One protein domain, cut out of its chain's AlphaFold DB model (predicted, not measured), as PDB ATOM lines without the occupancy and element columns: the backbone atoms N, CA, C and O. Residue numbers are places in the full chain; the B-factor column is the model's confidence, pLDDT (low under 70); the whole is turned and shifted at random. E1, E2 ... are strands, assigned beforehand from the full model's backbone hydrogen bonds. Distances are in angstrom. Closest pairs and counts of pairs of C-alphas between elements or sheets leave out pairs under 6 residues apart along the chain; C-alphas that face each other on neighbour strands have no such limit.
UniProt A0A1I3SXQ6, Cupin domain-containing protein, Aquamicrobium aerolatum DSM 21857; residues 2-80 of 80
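This is residues 2 to 80 of the 80 residues of the protein "Cupin domain-containing protein" of Aquamicrobium aerolatum DSM 21857 (UniProt A0A1I3SXQ6). With little regular structure, the model is a small three-stranded sheet in a body otherwise made of loops, from which residues 2 to 7 and 67 to 80 stick out as two tails. The printed part has 79 residues, with strands E1, E2, E3 along it and no named helix; the sheet, all antiparallel, has the order E2, E1, E3. The class is all strand, with 17 residues in named elements. It is loose, radius of gyration of the C-alphas 15.8 A, spanning 48 by 35 by 31 A.

E1, residues 14 to 19, spans 15.9 A from C-alpha 14 at (18.490, 85.662, 5.658). E2, residues 22 to 27, spans 16.5 A. E3, residues 40 to 44, spans 13.8 A and ends at (16.816, 81.037, 9.319).

E1 and E2 form a hairpin at 158 degrees, with N 17 and O 24 2.8 A apart. E1 and E3 are antiparallel at 162 degrees, with N 18 and O 41 2.9 A apart; both pairs of atoms are within hydrogen-bond range. E2 and E3, the edge strands, are apart.

The C-alphas of Pro 2 and Ser 79, the two farthest apart, are 49.8 A apart. The printed part has no cut. The link E2 to E3 is long, 12 residues. pLDDT is under 70 at residues 2 to 8 and 68 to 80.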
ATOM      1  N   PRO A   2      32.713 109.096  27.158       56.06
ATOM      2  CA  PRO A   2      32.087 108.679  25.909       56.06
ATOM      3  C   PRO A   2      31.637 107.225  26.071       56.06
ATOM      4  O   PRO A   2      32.399 106.388  26.557       56.06
ATOM      5  N   LEU A   3      30.382 106.941  25.725       53.06
ATOM      6  CA  LEU A   3      29.876 105.575  25.666       53.06
ATOM      7  C   LEU A   3      30.718 104.831  24.627       53.06
ATOM      8  O   LEU A   3      30.703 105.184  23.448       53.06
ATOM      9  N   SER A   4      31.490 103.840  25.070       57.69
ATOM     10  CA  SER A   4      32.108 102.881  24.163       57.69
ATOM     11  C   SER A   4      30.968 102.132  23.480       57.69
ATOM     12  O   SER A   4      30.304 101.297  24.091       57.69
ATOM     13  N   GLN A   5      30.675 102.502  22.236       59.25
ATOM     14  CA  GLN A   5      29.804 101.706  21.389       59.25
ATOM     15  C   GLN A   5      30.647 100.526  20.928       59.25
ATOM     16  O   GLN A   5      31.539 100.687  20.101       59.25
ATOM     17  N   ASN A   6      30.413  99.365  21.531       57.38
ATOM     18  CA  ASN A   6      30.897  98.099  21.012       57.38
ATOM     19  C   ASN A   6      29.753  97.525  20.168       57.38
ATOM     20  O   ASN A   6      28.880  96.855  20.730       57.38
ATOM     21  N   PRO A   7      29.647  97.875  18.868       66.12
ATOM     22  CA  PRO A   7      28.668  97.237  18.015       66.12
ATOM     23  C   PRO A   7      29.077  95.769  17.987       66.12
ATOM     24  O   PRO A   7      30.218  95.452  17.658       66.12
ATOM     25  N   GLY A   8      28.191  94.872  18.405       65.62
ATOM     26  CA  GLY A   8      28.427  93.445  18.227       65.62
ATOM     27  C   GLY A   8      28.737  93.102  16.758       65.62
ATOM     28  O   GLY A   8      28.774  93.982  15.892       65.62
ATOM     29  N   PRO A   9      28.946  91.816  16.441       71.00
ATOM     30  CA  PRO A   9      29.117  91.399  15.053       71.00
ATOM     31  C   PRO A   9      27.991  91.961  14.159       71.00
ATOM     32  O   PRO A   9      26.866  92.145  14.638       71.00
ATOM     33  N   PRO A  10      28.285  92.266  12.881       77.38
ATOM     34  CA  PRO A  10      27.285  92.794  11.963       77.38
ATOM     35  C   PRO A  10      26.091  91.841  11.880       77.38
ATOM     36  O   PRO A  10      26.253  90.624  11.949       77.38
ATOM     37  N   LEU A  11      24.893  92.402  11.708       85.31
ATOM     38  CA  LEU A  11      23.722  91.592  11.386       85.31
ATOM     39  C   LEU A  11      23.987  90.877  10.047       85.31
ATOM     40  O   LEU A  11      24.583  91.468   9.150       85.31
ATOM     41  N   SER A  12      23.597  89.619   9.890       91.44
ATOM     42  CA  SER A  12      23.964  88.789   8.731       91.44
ATOM     43  C   SER A  12      22.963  87.660   8.514       91.44
ATOM     44  O   SER A  12      22.214  87.316   9.426       91.44
ATOM     45  N   GLY A  13      22.977  87.056   7.325       94.75
ATOM     46  CA  GLY A  13      22.079  85.964   6.951       94.75
ATOM     47  C   GLY A  13      20.743  86.425   6.356       94.75
ATOM     48  O   GLY A  13      20.547  87.599   6.029       94.75
ATOM     49  N   ALA A  14      19.836  85.461   6.183       96.94
ATOM     50  CA  ALA A  14      18.490  85.662   5.658       96.94
ATOM     51  C   ALA A  14      17.473  84.889   6.503       96.94
ATOM     52  O   ALA A  14      17.761  83.788   6.976       96.94
ATOM     53  N   ALA A  15      16.288  85.460   6.684       97.81
ATOM     54  CA  ALA A  15      15.222  84.831   7.442       97.81
ATOM     55  C   ALA A  15      13.868  85.019   6.769       97.81
ATOM     56  O   ALA A  15      13.553  86.099   6.271       97.81
ATOM     57  N   ASP A  16      13.047  83.977   6.841       98.12
ATOM     58  CA  ASP A  16      11.628  84.084   6.545       98.12
ATOM     59  C   ASP A  16      10.867  84.363   7.840       98.12
ATOM     60  O   ASP A  16      11.015  83.634   8.825       98.12
ATOM     61  N   PHE A  17      10.048  85.408   7.828       97.62
ATOM     62  CA  PHE A  17       9.161  85.796   8.913       97.62
ATOM     63  C   PHE A  17       7.729  85.422   8.560       97.62
ATOM     64  O   PHE A  17       7.208  85.885   7.551       97.62
ATOM     65  N   ASP A  18       7.089  84.635   9.418       96.69
ATOM     66  CA  ASP A  18       5.640  84.464   9.424       96.69
ATOM     67  C   ASP A  18       5.062  85.527  10.374       96.69
ATOM     68  O   ASP A  18       5.455  85.570  11.542       96.69
ATOM     69  N   VAL A  19       4.167  86.394   9.896       96.31
ATOM     70  CA  VAL A  19       3.509  87.461  10.672       96.31
ATOM     71  C   VAL A  19       2.007  87.408  10.401       96.31
ATOM     72  O   VAL A  19       1.532  87.852   9.357       96.31
ATOM     73  N   GLY A  20       1.241  86.844  11.335       93.94
ATOM     74  CA  GLY A  20      -0.156  86.499  11.075       93.94
ATOM     75  C   GLY A  20      -0.263  85.517   9.904       93.94
ATOM     76  O   GLY A  20       0.210  84.388  10.004       93.94
ATOM     77  N   GLU A  21      -0.877  85.953   8.804       93.94
ATOM     78  CA  GLU A  21      -1.017  85.176   7.561       93.94
ATOM     79  C   GLU A  21       0.025  85.553   6.492       93.94
ATOM     80  O   GLU A  21       0.099  84.918   5.440       93.94
ATOM     81  N   GLU A  22       0.837  86.582   6.745       95.75
ATOM     82  CA  GLU A  22       1.852  87.051   5.807       95.75
ATOM     83  C   GLU A  22       3.179  86.323   6.019       95.75
ATOM     84  O   GLU A  22       3.598  86.074   7.151       95.75
ATOM     85  N   ARG A  23       3.875  86.036   4.914       96.94
ATOM     86  CA  ARG A  23       5.253  85.545   4.934       96.94
ATOM     87  C   ARG A  23       6.173  86.531   4.228       96.94
ATOM     88  O   ARG A  23       5.962  86.852   3.060       96.94
ATOM     89  N   LEU A  24       7.199  86.984   4.936       97.81
ATOM     90  CA  LEU A  24       8.149  87.997   4.488       97.81
ATOM     91  C   LEU A  24       9.553  87.399   4.438       97.81
ATOM     92  O   LEU A  24       9.966  86.731   5.379       97.81
ATOM     93  N   HIS A  25      10.302  87.669   3.373       97.75
ATOM     94  CA  HIS A  25      11.707  87.283   3.268       97.75
ATOM     95  C   HIS A  25      12.591  88.493   3.576       97.75
ATOM     96  O   HIS A  25      12.525  89.486   2.852       97.75
ATOM     97  N   ALA A  26      13.406  88.415   4.628       97.44
ATOM     98  CA  ALA A  26      14.254  89.507   5.097       97.44
ATOM     99  C   ALA A  26      15.742  89.142   5.032       97.44
ATOM    100  O   ALA A  26      16.145  88.006   5.303       97.44
ATOM    101  N   ARG A  27      16.572  90.128   4.693       95.81
ATOM    102  CA  ARG A  27      18.034  90.039   4.590       95.81
ATOM    103  C   ARG A  27      18.694  91.158   5.396       95.81
ATOM    104  O   ARG A  27      18.027  91.999   5.999       95.81
ATOM    105  N   ASN A  28      20.026  91.170   5.425       93.75
ATOM    106  CA  ASN A  28      20.775  92.264   6.041       93.75
ATOM    107  C   ASN A  28      20.303  93.635   5.510       93.75
ATOM    108  O   ASN A  28      20.244  93.849   4.302       93.75
ATOM    109  N   GLY A  29      20.002  94.549   6.435       92.75
ATOM    110  CA  GLY A  29      19.511  95.896   6.138       92.75
ATOM    111  C   GLY A  29      17.988  96.040   6.188       92.75
ATOM    112  O   GLY A  29      17.510  97.158   6.379       92.75
ATOM    113  N   ASP A  30      17.235  94.941   6.098       96.50
ATOM    114  CA  ASP A  30      15.777  94.978   6.197       96.50
ATOM    115  C   ASP A  30      15.309  95.168   7.646       96.50
ATOM    116  O   ASP A  30      15.951  94.733   8.608       96.50
ATOM    117  N   VAL A  31      14.142  95.795   7.801       96.00
ATOM    118  CA  VAL A  31      13.457  95.953   9.088       96.00
ATOM    119  C   VAL A  31      12.051  95.385   8.965       96.00
ATOM    120  O   VAL A  31      11.235  95.892   8.198       96.00
ATOM    121  N   VAL A  32      11.754  94.356   9.759       96.56
ATOM    122  CA  VAL A  32      10.410  93.781   9.882       96.56
ATOM    123  C   VAL A  32       9.754  94.340  11.141       96.56
ATOM    124  O   VAL A  32      10.305  94.234  12.236       96.56
ATOM    125  N   ILE A  33       8.570  94.939  10.993       96.38
ATOM    126  CA  ILE A  33       7.775  95.452  12.113       96.38
ATOM    127  C   ILE A  33       6.592  94.521  12.344       96.38
ATOM    128  O   ILE A  33       5.756  94.344  11.462       96.38
ATOM    129  N   VAL A  34       6.503  93.962  13.549       95.69
ATOM    130  CA  VAL A  34       5.387  93.106  13.960       95.69
ATOM    131  C   VAL A  34       4.423  93.905  14.846       95.69
ATOM    132  O   VAL A  34       4.862  94.467  15.855       95.69
ATOM    133  N   PRO A  35       3.118  93.974  14.514       94.50
ATOM    134  CA  PRO A  35       2.127  94.627  15.365       94.50
ATOM    135  C   PRO A  35       2.017  93.981  16.754       94.50
ATOM    136  O   PRO A  35       2.262  92.786  16.934       94.50
ATOM    137  N   ALA A  36       1.588  94.757  17.751       94.12
ATOM    138  CA  ALA A  36       1.325  94.229  19.087       94.12
ATOM    139  C   ALA A  36       0.296  93.084  19.042       94.12
ATOM    140  O   ALA A  36      -0.697  93.165  18.323       94.12
ATOM    141  N   HIS A  37       0.530  92.037  19.839       92.38
ATOM    142  CA  HIS A  37      -0.320  90.840  19.925       92.38
ATOM    143  C   HIS A  37      -0.473  90.035  18.621       92.38
ATOM    144  O   HIS A  37      -1.312  89.139  18.565       92.38
ATOM    145  N   MET A  38       0.344  90.302  17.597       94.69
ATOM    146  CA  MET A  38       0.357  89.510  16.369       94.69
ATOM    147  C   MET A  38       1.209  88.242  16.548       94.69
ATOM    148  O   MET A  38       2.388  88.354  16.910       94.69
ATOM    149  N   PRO A  39       0.664  87.037  16.284       94.94
ATOM    150  CA  PRO A  39       1.462  85.821  16.189       94.94
ATOM    151  C   PRO A  39       2.561  85.976  15.141       94.94
ATOM    152  O   PRO A  39       2.294  86.408  14.021       94.94
ATOM    153  N   HIS A  40       3.792  85.625  15.500       95.06
ATOM    154  CA  HIS A  40       4.910  85.691  14.572       95.06
ATOM    155  C   HIS A  40       5.990  84.659  14.890       95.06
ATOM    156  O   HIS A  40       6.128  84.200  16.027       95.06
ATOM    157  N   ARG A  41       6.770  84.311  13.870       94.38
ATOM    158  CA  ARG A  41       7.929  83.417  13.947       94.38
ATOM    159  C   ARG A  41       8.947  83.832  12.892       94.38
ATOM    160  O   ARG A  41       8.568  84.364  11.857       94.38
ATOM    161  N   PHE A  42      10.219  83.538  13.129       95.88
ATOM    162  CA  PHE A  42      11.249  83.593  12.096       95.88
ATOM    163  C   PHE A  42      11.884  82.214  11.907       95.88
ATOM    164  O   PHE A  42      11.976  81.423  12.848       95.88
ATOM    165  N   THR A  43      12.341  81.941  10.693       96.25
ATOM    166  CA  THR A  43      13.153  80.772  10.353       96.25
ATOM    167  C   THR A  43      14.414  81.261   9.661       96.25
ATOM    168  O   THR A  43      14.308  82.040   8.716       96.25
ATOM    169  N   ASN A  44      15.598  80.819  10.102       96.94
ATOM    170  CA  ASN A  44      16.816  81.037   9.319       96.94
ATOM    171  C   ASN A  44      16.663  80.295   7.986       96.94
ATOM    172  O   ASN A  44      16.575  79.068   7.972       96.94
ATOM    173  N   SER A  45      16.568  81.047   6.897       97.00
ATOM    174  CA  SER A  45      16.287  80.534   5.556       97.00
ATOM    175  C   SER A  45      17.517  80.591   4.646       97.00
ATOM    176  O   SER A  45      17.393  80.351   3.446       97.00
ATOM    177  N   GLY A  46      18.674  80.991   5.181       94.12
ATOM    178  CA  GLY A  46      19.952  81.008   4.475       94.12
ATOM    179  C   GLY A  46      20.915  79.929   4.972       94.12
ATOM    180  O   GLY A  46      20.639  79.216   5.934       94.12
ATOM    181  N   ASP A  47      22.081  79.866   4.330       95.44
ATOM    182  CA  ASP A  47      23.123  78.863   4.613       95.44
ATOM    183  C   ASP A  47      24.153  79.332   5.664       95.44
ATOM    184  O   ASP A  47      25.106  78.625   5.986       95.44
ATOM    185  N   GLU A  48      23.976  80.541   6.200       93.00
ATOM    186  CA  GLU A  48      24.866  81.172   7.178       93.00
ATOM    187  C   GLU A  48      24.207  81.260   8.561       93.00
ATOM    188  O   GLU A  48      22.998  81.082   8.719       93.00
ATOM    189  N   ILE A  49      24.993  81.594   9.590       93.44
ATOM    190  CA  ILE A  49      24.433  81.959  10.894       93.44
ATOM    191  C   ILE A  49      23.649  83.270  10.743       93.44
ATOM    192  O   ILE A  49      24.203  84.302  10.357       93.44
ATOM    193  N   LEU A  50      22.364  83.228  11.100       95.75
ATOM    194  CA  LEU A  50      21.525  84.416  11.200       95.75
ATOM    195  C   LEU A  50      21.935  85.248  12.424       95.75
ATOM    196  O   LEU A  50      21.769  84.811  13.564       95.75
ATOM    197  N   ALA A  51      22.421  86.464  12.187       95.00
ATOM    198  CA  ALA A  51      22.651  87.470  13.216       95.00
ATOM    199  C   ALA A  51      21.628  88.600  13.045       95.00
ATOM    200  O   ALA A  51      21.636  89.310  12.042       95.00
ATOM    201  N   MET A  52      20.739  88.771  14.025       95.12
ATOM    202  CA  MET A  52      19.671  89.775  13.997       95.12
ATOM    203  C   MET A  52      19.435  90.380  15.385       95.12
ATOM    204  O   MET A  52      19.826  89.802  16.399       95.12
ATOM    205  N   VAL A  53      18.759  91.529  15.437       93.81
ATOM    206  CA  VAL A  53      18.357  92.186  16.685       93.81
ATOM    207  C   VAL A  53      16.835  92.290  16.762       93.81
ATOM    208  O   VAL A  53      16.188  92.717  15.813       93.81
ATOM    209  N   CYS A  54      16.261  91.911  17.906       93.31
ATOM    210  CA  CYS A  54      14.832  92.059  18.182       93.31
ATOM    211  C   CYS A  54      14.623  93.209  19.169       93.31
ATOM    212  O   CYS A  54      15.064  93.136  20.318       93.31
ATOM    213  N   ILE A  55      13.945  94.268  18.730       93.31
ATOM    214  CA  ILE A  55      13.649  95.439  19.559       93.31
ATOM    215  C   ILE A  55      12.171  95.410  19.937       93.31
ATOM    216  O   ILE A  55      11.300  95.440  19.074       93.31
ATOM    217  N   HIS A  56      11.888  95.403  21.238       92.62
ATOM    218  CA  HIS A  56      10.528  95.495  21.759       92.62
ATOM    219  C   HIS A  56      10.277  96.930  22.223       92.62
ATOM    220  O   HIS A  56      10.837  97.368  23.225       92.62
ATOM    221  N   ALA A  57       9.422  97.665  21.508       90.75
ATOM    222  CA  ALA A  57       9.077  99.059  21.812       90.75
ATOM    223  C   ALA A  57       8.085  99.194  22.992       90.75
ATOM    224  O   ALA A  57       7.160 100.000  22.968       90.75
ATOM    225  N   SER A  58       8.259  98.373  24.026       90.62
ATOM    226  CA  SER A  58       7.461  98.351  25.250       90.62
ATOM    227  C   SER A  58       8.396  98.177  26.442       90.62
ATOM    228  O   SER A  58       9.350  97.405  26.378       90.62
ATOM    229  N   GLY A  59       8.098  98.838  27.565       94.69
ATOM    230  CA  GLY A  59       8.861  98.672  28.809       94.69
ATOM    231  C   GLY A  59       8.754  97.270  29.426       94.69
ATOM    232  O   GLY A  59       9.455  96.961  30.386       94.69
ATOM    233  N   ARG A  60       7.864  96.419  28.898       92.12
ATOM    234  CA  ARG A  60       7.707  95.011  29.280       92.12
ATOM    235  C   ARG A  60       7.499  94.159  28.033       92.12
ATOM    236  O   ARG A  60       6.683  94.508  27.180       92.12
ATOM    237  N   ILE A  61       8.180  93.019  27.974       90.81
ATOM    238  CA  ILE A  61       7.918  91.987  26.968       90.81
ATOM    239  C   ILE A  61       6.754  91.128  27.469       90.81
ATOM    240  O   ILE A  61       6.793  90.618  28.590       90.81
ATOM    241  N   VAL A  62       5.718  90.989  26.644       89.75
ATOM    242  CA  VAL A  62       4.593  90.075  26.868       89.75
ATOM    243  C   VAL A  62       4.622  89.061  25.735       89.75
ATOM    244  O   VAL A  62       4.442  89.433  24.580       89.75
ATOM    245  N   GLN A  63       4.872  87.798  26.064       90.94
ATOM    246  CA  GLN A  63       4.990  86.718  25.092       90.94
ATOM    247  C   GLN A  63       4.161  85.522  25.546       90.94
ATOM    248  O   GLN A  63       4.252  85.096  26.696       90.94
ATOM    249  N   GLN A  64       3.382  84.973  24.622       91.31
ATOM    250  CA  GLN A  64       2.690  83.704  24.784       91.31
ATOM    251  C   GLN A  64       3.179  82.769  23.686       91.31
ATOM    252  O   GLN A  64       3.102  83.104  22.504       91.31
ATOM    253  N   PHE A  65       3.676  81.597  24.072       89.69
ATOM    254  CA  PHE A  65       3.950  80.542  23.108       89.69
ATOM    255  C   PHE A  65       2.621  79.938  22.679       89.69
ATOM    256  O   PHE A  65       1.875  79.404  23.502       89.69
ATOM    257  N   LEU A  66       2.312  80.060  21.395       86.38
ATOM    258  CA  LEU A  66       1.188  79.353  20.813       86.38
ATOM    259  C   LEU A  66       1.630  77.910  20.594       86.38
ATOM    260  O   LEU A  66       2.716  77.672  20.062       86.38
ATOM    261  N   CYS A  67       0.812  76.950  21.017       73.31
ATOM    262  CA  CYS A  67       1.007  75.569  20.602       73.31
ATOM    263  C   CYS A  67       0.987  75.556  19.072       73.31
ATOM    264  O   CYS A  67      -0.018  75.924  18.461       73.31
ATOM    265  N   ALA A  68       2.102  75.183  18.448       57.72
ATOM    266  CA  ALA A  68       2.067  74.839  17.040       57.72
ATOM    267  C   ALA A  68       1.145  73.615  16.864       57.72
ATOM    268  O   ALA A  68       1.020  72.818  17.796       57.72
ATOM    269  N   PRO A  69       0.562  73.400  15.675       53.06
ATOM    270  CA  PRO A  69      -0.006  72.103  15.340       53.06
ATOM    271  C   PRO A  69       1.002  70.937  15.399       53.06
ATOM    272  O   PRO A  69       0.562  69.801  15.321       53.06
ATOM    273  N   ASP A  70       2.311  71.172  15.562       58.25
ATOM    274  CA  ASP A  70       3.282  70.140  15.957       58.25
ATOM    275  C   ASP A  70       4.614  70.805  16.371       58.25
ATOM    276  O   ASP A  70       5.238  71.452  15.535       58.25
ATOM    277  N   VAL A  71       5.012  70.736  17.649       49.78
ATOM    278  CA  VAL A  71       6.414  70.712  18.144       49.78
ATOM    279  C   VAL A  71       6.418  70.500  19.669       49.78
ATOM    280  O   VAL A  71       6.498  71.443  20.458       49.78
ATOM    281  N   ASP A  72       6.418  69.236  20.087       47.50
ATOM    282  CA  ASP A  72       6.791  68.780  21.436       47.50
ATOM    283  C   ASP A  72       8.315  68.912  21.674       47.50
ATOM    284  O   ASP A  72       9.028  67.933  21.903       47.50
ATOM    285  N   LEU A  73       8.867  70.128  21.603       51.00
ATOM    286  CA  LEU A  73      10.314  70.336  21.794       51.00
ATOM    287  C   LEU A  73      10.732  70.549  23.258       51.00
ATOM    288  O   LEU A  73      11.912  70.434  23.572       51.00
ATOM    289  N   ILE A  74       9.787  70.778  24.179       46.56
ATOM    290  CA  ILE A  74      10.087  70.919  25.620       46.56
ATOM    291  C   ILE A  74       9.901  69.589  26.381       46.56
ATOM    292  O   ILE A  74      10.491  69.401  27.442       46.56
ATOM    293  N   ALA A  75       9.182  68.607  25.824       47.09
ATOM    294  CA  ALA A  75       8.914  67.331  26.500       47.09
ATOM    295  C   ALA A  75      10.060  66.297  26.429       47.09
ATOM    296  O   ALA A  75       9.991  65.275  27.106       47.09
ATOM    297  N   ARG A  76      11.120  66.528  25.634       42.38
ATOM    298  CA  ARG A  76      12.227  65.557  25.445       42.38
ATOM    299  C   ARG A  76      13.573  65.977  26.043       42.38
ATOM    300  O   ARG A  76      14.515  65.197  25.995       42.38
ATOM    301  N   ALA A  77      13.677  67.159  26.647       46.62
ATOM    302  CA  ALA A  77      14.916  67.644  27.267       46.62
ATOM    303  C   ALA A  77      15.061  67.226  28.749       46.62
ATOM    304  O   ALA A  77      15.590  67.986  29.558       46.62
ATOM    305  N   GLY A  78      14.550  66.047  29.124       45.03
ATOM    306  CA  GLY A  78      14.479  65.602  30.523       45.03
ATOM    307  C   GLY A  78      14.556  64.090  30.751       45.03
ATOM    308  O   GLY A  78      14.145  63.625  31.810       45.03
ATOM    309  N   SER A  79      15.065  63.316  29.795       45.06
ATOM    310  CA  SER A  79      15.403  61.909  30.023       45.06
ATOM    311  C   SER A  79      16.704  61.569  29.306       45.06
ATOM    312  O   SER A  79      16.673  61.150  28.151       45.06
ATOM    313  N   GLU A  80      17.815  61.871  29.976       40.03
ATOM    314  CA  GLU A  80      19.013  61.037  30.202       40.03
ATOM    315  C   GLU A  80      20.155  61.901  30.754       40.03
ATOM    316  O   GLU A  80      20.376  63.016  30.229       40.03
TER     317      GLU A  80